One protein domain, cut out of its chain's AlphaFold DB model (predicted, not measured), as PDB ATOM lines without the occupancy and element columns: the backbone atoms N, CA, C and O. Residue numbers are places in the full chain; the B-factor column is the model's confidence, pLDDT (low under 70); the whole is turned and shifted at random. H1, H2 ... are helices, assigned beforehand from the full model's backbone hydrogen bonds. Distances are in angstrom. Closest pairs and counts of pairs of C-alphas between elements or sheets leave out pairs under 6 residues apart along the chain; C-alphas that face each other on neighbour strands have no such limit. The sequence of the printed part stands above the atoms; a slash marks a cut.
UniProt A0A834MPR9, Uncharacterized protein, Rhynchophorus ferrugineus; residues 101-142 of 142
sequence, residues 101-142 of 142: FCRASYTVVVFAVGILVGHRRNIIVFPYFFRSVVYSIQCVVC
ATOM      1  N   PHE A 101     142.400 240.282 190.509       85.19
ATOM      2  CA  PHE A 101     142.726 239.805 191.858       85.19
ATOM      3  C   PHE A 101     142.234 238.381 192.118       85.19
ATOM      4  O   PHE A 101     142.949 237.594 192.734       85.19
ATOM      5  N   CYS A 102     141.041 238.027 191.637       89.38
ATOM      6  CA  CYS A 102     140.488 236.680 191.769       89.38
ATOM      7  C   CYS A 102     141.342 235.648 191.016       89.38
ATOM      8  O   CYS A 102     141.616 234.560 191.524       89.38
ATOM      9  N   ARG A 103     141.828 235.997 189.822       79.19
ATOM     10  CA  ARG A 103     142.700 235.110 189.047       79.19
ATOM     11  C   ARG A 103     144.110 235.035 189.633       79.19
ATOM     12  O   ARG A 103     144.677 233.947 189.698       79.19
ATOM     13  N   ALA A 104     144.649 236.160 190.102       82.81
ATOM     14  CA  ALA A 104     145.949 236.223 190.766       82.81
ATOM     15  C   ALA A 104     145.971 235.413 192.072       82.81
ATOM     16  O   ALA A 104     146.940 234.711 192.346       82.81
ATOM     17  N   SER A 105     144.902 235.453 192.872       86.25
ATOM     18  CA  SER A 105     144.830 234.648 194.094       86.25
ATOM     19  C   SER A 105     144.766 233.150 193.784       86.25
ATOM     20  O   SER A 105     145.459 232.369 194.436       86.25
ATOM     21  N   TYR A 106     144.025 232.745 192.746       83.19
ATOM     22  CA  TYR A 106     143.989 231.352 192.297       83.19
ATOM     23  C   TYR A 106     145.380 230.835 191.898       83.19
ATOM     24  O   TYR A 106     145.797 229.783 192.381       83.19
ATOM     25  N   THR A 107     146.140 231.572 191.080       78.69
ATOM     26  CA  THR A 107     147.478 231.125 190.646       78.69
ATOM     27  C   THR A 107     148.461 231.005 191.812       78.69
ATOM     28  O   THR A 107     149.221 230.037 191.861       78.69
ATOM     29  N   VAL A 108     148.407 231.923 192.785       82.31
ATOM     30  CA  VAL A 108     149.219 231.857 194.011       82.31
ATOM     31  C   VAL A 108     148.874 230.618 194.842       82.31
ATOM     32  O   VAL A 108     149.783 229.930 195.308       82.31
ATOM     33  N   VAL A 109     147.587 230.288 194.995       83.62
ATOM     34  CA  VAL A 109     147.155 229.087 195.730       83.62
ATOM     35  C   VAL A 109     147.640 227.815 195.036       83.62
ATOM     36  O   VAL A 109     148.244 226.966 195.692       83.62
ATOM     37  N   VAL A 110     147.452 227.680 193.717       81.31
ATOM     38  CA  VAL A 110     147.922 226.488 192.985       81.31
ATOM     39  C   VAL A 110     149.453 226.383 193.043       81.31
ATOM     40  O   VAL A 110     149.976 225.285 193.211       81.31
ATOM     41  N   PHE A 111     150.181 227.503 192.988       79.75
ATOM     42  CA  PHE A 111     151.637 227.524 193.153       79.75
ATOM     43  C   PHE A 111     152.076 227.066 194.545       79.75
ATOM     44  O   PHE A 111     152.930 226.189 194.660       79.75
ATOM     45  N   ALA A 112     151.464 227.598 195.605       82.38
ATOM     46  CA  ALA A 112     151.760 227.196 196.977       82.38
ATOM     47  C   ALA A 112     151.478 225.701 197.203       82.38
ATOM     48  O   ALA A 112     152.302 224.994 197.787       82.38
ATOM     49  N   VAL A 113     150.355 225.196 196.676       85.69
ATOM     50  CA  VAL A 113     150.017 223.766 196.706       85.69
ATOM     51  C   VAL A 113     151.038 222.949 195.910       85.69
ATOM     52  O   VAL A 113     151.513 221.925 196.398       85.69
ATOM     53  N   GLY A 114     151.436 223.410 194.723       81.19
ATOM     54  CA  GLY A 114     152.446 222.763 193.886       81.19
ATOM     55  C   GLY A 114     153.805 222.651 194.578       81.19
ATOM     56  O   GLY A 114     154.423 221.588 194.534       81.19
ATOM     57  N   ILE A 115     154.240 223.698 195.285       81.06
ATOM     58  CA  ILE A 115     155.462 223.674 196.100       81.06
ATOM     59  C   ILE A 115     155.323 222.689 197.256       81.06
ATOM     60  O   ILE A 115     156.217 221.871 197.462       81.06
ATOM     61  N   LEU A 116     154.212 222.734 197.997       87.25
ATOM     62  CA  LEU A 116     153.993 221.857 199.148       87.25
ATOM     63  C   LEU A 116     153.997 220.376 198.735       87.25
ATOM     64  O   LEU A 116     154.618 219.538 199.393       87.25
ATOM     65  N   VAL A 117     153.350 220.059 197.609       83.81
ATOM     66  CA  VAL A 117     153.325 218.710 197.026       83.81
ATOM     67  C   VAL A 117     154.695 218.325 196.458       83.81
ATOM     68  O   VAL A 117     155.154 217.202 196.679       83.81
ATOM     69  N   GLY A 118     155.378 219.242 195.769       80.06
ATOM     70  CA  GLY A 118     156.715 219.023 195.211       80.06
ATOM     71  C   GLY A 118     157.765 218.747 196.288       80.06
ATOM     72  O   GLY A 118     158.557 217.814 196.154       80.06
ATOM     73  N   HIS A 119     157.698 219.473 197.406       82.12
ATOM     74  CA  HIS A 119     158.588 219.291 198.552       82.12
ATOM     75  C   HIS A 119     158.406 217.920 199.218       82.12
ATOM     76  O   HIS A 119     159.368 217.334 199.707       82.12
ATOM     77  N   ARG A 120     157.186 217.366 199.228       81.38
ATOM     78  CA  ARG A 120     156.921 216.015 199.757       81.38
ATOM     79  C   ARG A 120     157.467 214.903 198.862       81.38
ATOM     80  O   ARG A 120     157.791 213.839 199.377       81.38
ATOM     81  N   ARG A 121     157.533 215.119 197.543       81.81
ATOM     82  CA  ARG A 121     157.934 214.085 196.571       81.81
ATOM     83  C   ARG A 121     159.400 214.161 196.144       81.81
ATOM     84  O   ARG A 121     159.861 213.238 195.488       81.81
ATOM     85  N   ASN A 122     160.126 215.216 196.516       75.44
ATOM     86  CA  ASN A 122     161.515 215.451 196.103       75.44
ATOM     87  C   ASN A 122     161.690 215.462 194.565       75.44
ATOM     88  O   ASN A 122     162.727 215.068 194.038       75.44
ATOM     89  N   ILE A 123     160.648 215.883 193.834       74.12
ATOM     90  CA  ILE A 123     160.645 215.975 192.368       74.12
ATOM     91  C   ILE A 123     160.729 217.452 191.988       74.12
ATOM     92  O   ILE A 123     159.885 218.259 192.384       74.12
ATOM     93  N   ILE A 124     161.722 217.802 191.173       62.94
ATOM     94  CA  ILE A 124     161.916 219.149 190.627       62.94
ATOM     95  C   ILE A 124     160.899 219.370 189.488       62.94
ATOM     96  O   ILE A 124     161.237 219.370 188.311       62.94
ATOM     97  N   VAL A 125     159.615 219.537 189.828       66.69
ATOM     98  CA  VAL A 125     158.545 219.919 188.868       66.69
ATOM     99  C   VAL A 125     158.474 221.446 188.680       66.69
ATOM    100  O   VAL A 125     157.708 221.968 187.870       66.69
ATOM    101  N   PHE A 126     159.321 222.176 189.406       63.19
ATOM    102  CA  PHE A 126     159.356 223.633 189.454       63.19
ATOM    103  C   PHE A 126     159.381 224.332 188.077       63.19
ATOM    104  O   PHE A 126     158.609 225.274 187.901       63.19
ATOM    105  N   PRO A 127     160.173 223.900 187.068       73.50
ATOM    106  CA  PRO A 127     160.274 224.654 185.817       73.50
ATOM    107  C   PRO A 127     159.024 224.539 184.933       73.50
ATOM    108  O   PRO A 127     158.639 225.517 184.290       73.50
ATOM    109  N   TYR A 128     158.359 223.379 184.916       75.44
ATOM    110  CA  TYR A 128     157.138 223.177 184.124       75.44
ATOM    111  C   TYR A 128     155.966 223.965 184.700       75.44
ATOM    112  O   TYR A 128     155.227 224.622 183.964       75.44
ATOM    113  N   PHE A 129     155.848 223.956 186.026       68.81
ATOM    114  CA  PHE A 129     154.822 224.719 186.720       68.81
ATOM    115  C   PHE A 129     155.035 226.229 186.532       68.81
ATOM    116  O   PHE A 129     154.098 226.950 186.191       68.81
ATOM    117  N   PHE A 130     156.281 226.703 186.650       71.00
ATOM    118  CA  PHE A 130     156.622 228.109 186.434       71.00
ATOM    119  C   PHE A 130     156.303 228.572 185.004       71.00
ATOM    120  O   PHE A 130     155.689 229.622 184.821       71.00
ATOM    121  N   ARG A 131     156.619 227.759 183.985       76.75
ATOM    122  CA  ARG A 131     156.240 228.044 182.590       76.75
ATOM    123  C   ARG A 131     154.728 228.177 182.416       76.75
ATOM    124  O   ARG A 131     154.281 229.147 181.812       76.75
ATOM    125  N   SER A 132     153.944 227.253 182.972       74.94
ATOM    126  CA  SER A 132     152.476 227.304 182.897       74.94
ATOM    127  C   SER A 132     151.904 228.577 183.525       74.94
ATOM    128  O   SER A 132     150.966 229.159 182.982       74.94
ATOM    129  N   VAL A 133     152.469 229.027 184.649       73.62
ATOM    130  CA  VAL A 133     152.048 230.270 185.311       73.62
ATOM    131  C   VAL A 133     152.365 231.476 184.431       73.62
ATOM    132  O   VAL A 133     151.481 232.302 184.200       73.62
ATOM    133  N   VAL A 134     153.577 231.554 183.875       80.19
ATOM    134  CA  VAL A 134     153.992 232.669 183.007       80.19
ATOM    135  C   VAL A 134     153.100 232.769 181.766       80.19
ATOM    136  O   VAL A 134     152.628 233.861 181.451       80.19
ATOM    137  N   TYR A 135     152.783 231.643 181.116       83.00
ATOM    138  CA  TYR A 135     151.850 231.627 179.982       83.00
ATOM    139  C   TYR A 135     150.435 232.064 180.374       83.00
ATOM    140  O   TYR A 135     149.791 232.801 179.627       83.00
ATOM    141  N   SER A 136     149.954 231.662 181.556       69.75
ATOM    142  CA  SER A 136     148.628 232.067 182.032       69.75
ATOM    143  C   SER A 136     148.519 233.578 182.278       69.75
ATOM    144  O   SER A 136     147.456 234.150 182.058       69.75
ATOM    145  N   ILE A 137     149.619 234.222 182.687       73.38
ATOM    146  CA  ILE A 137     149.691 235.669 182.934       73.38
ATOM    147  C   ILE A 137     149.819 236.437 181.612       73.38
ATOM    148  O   ILE A 137     149.096 237.407 181.411       73.38
ATOM    149  N   GLN A 138     150.681 235.991 180.689       67.31
ATOM    150  CA  GLN A 138     150.842 236.628 179.372       67.31
ATOM    151  C   GLN A 138     149.545 236.632 178.556       67.31
ATOM    152  O   GLN A 138     149.242 237.632 177.921       67.31
ATOM    153  N   CYS A 139     148.735 235.576 178.655       68.31
ATOM    154  CA  CYS A 139     147.417 235.496 178.013       68.31
ATOM    155  C   CYS A 139     146.414 236.568 178.497       68.31
ATOM    156  O   CYS A 139     145.414 236.807 177.837       68.31
ATOM    157  N   VAL A 140     146.648 237.199 179.653       55.81
ATOM    158  CA  VAL A 140     145.783 238.271 180.187       55.81
ATOM    159  C   VAL A 140     146.337 239.665 179.868       55.81
ATOM    160  O   VAL A 140     145.585 240.634 179.871       55.81
ATOM    161  N   VAL A 141     147.650 239.777 179.645       62.12
ATOM    162  CA  VAL A 141     148.319 241.047 179.310       62.12
ATOM    163  C   VAL A 141     148.226 241.353 177.812       62.12
ATOM    164  O   VAL A 141     148.214 242.526 177.441       62.12
ATOM    165  N   CYS A 142     148.185 240.318 176.973       54.50
ATOM    166  CA  CYS A 142     147.947 240.412 175.533       54.50
ATOM    167  C   CYS A 142     146.451 240.479 175.216       54.50
ATOM    168  O   CYS A 142     146.113 241.193 174.248       54.50
TER     169      CYS A 142
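This is residues 101 to 142 of the 142 residues of an uncharacterized protein of Rhynchophorus ferrugineus (UniProt A0A834MPR9). A helical hairpin: H1 runs one way, the link of residues 122 to 125 turns the backbone round, and the shorter H2 folds back side by side with H1, running the opposite way with their lines at only 7 degrees. The two helices lie in one thin layer. The printed part has 42 residues with two named helices, H1 then H2, and no named strand; its class is all helix. It is only just loose, close to compact, with a radius of gyration of the C-alphas of 11.3 A, and flat, spanning 35 by 18 by 5 A.

H1, residues 101 to 121, and H2, residues 126 to 141, form a helical hairpin. They touch, H2 with residues 126 to 133 alone; the closest C-alphas, those of Thr 107 and Val 133, are 7.1 A apart. They run opposite ways at a shallow tilt of 7 degrees. In H1 every O i to N i+4 pair is within hydrogen-bond range; in H2, 11 of 12 are.

H1 begins at C-alpha 101 (142.726, 239.805, 191.858) and measures 30.2 A from first to last C-alpha. H2 measures 23.0 A and ends at C-alpha 141 (148.319, 241.047, 179.310).

The C-alphas farthest apart, those of Arg 120 and Cys 142, are 35.5 A apart. The printed part has no cut, and its link from H1 to H2 is tight. Mean pLDDT of the printed part is 76.4; residues 124 to 126, 129, 136 and 138 to 142 are under 70.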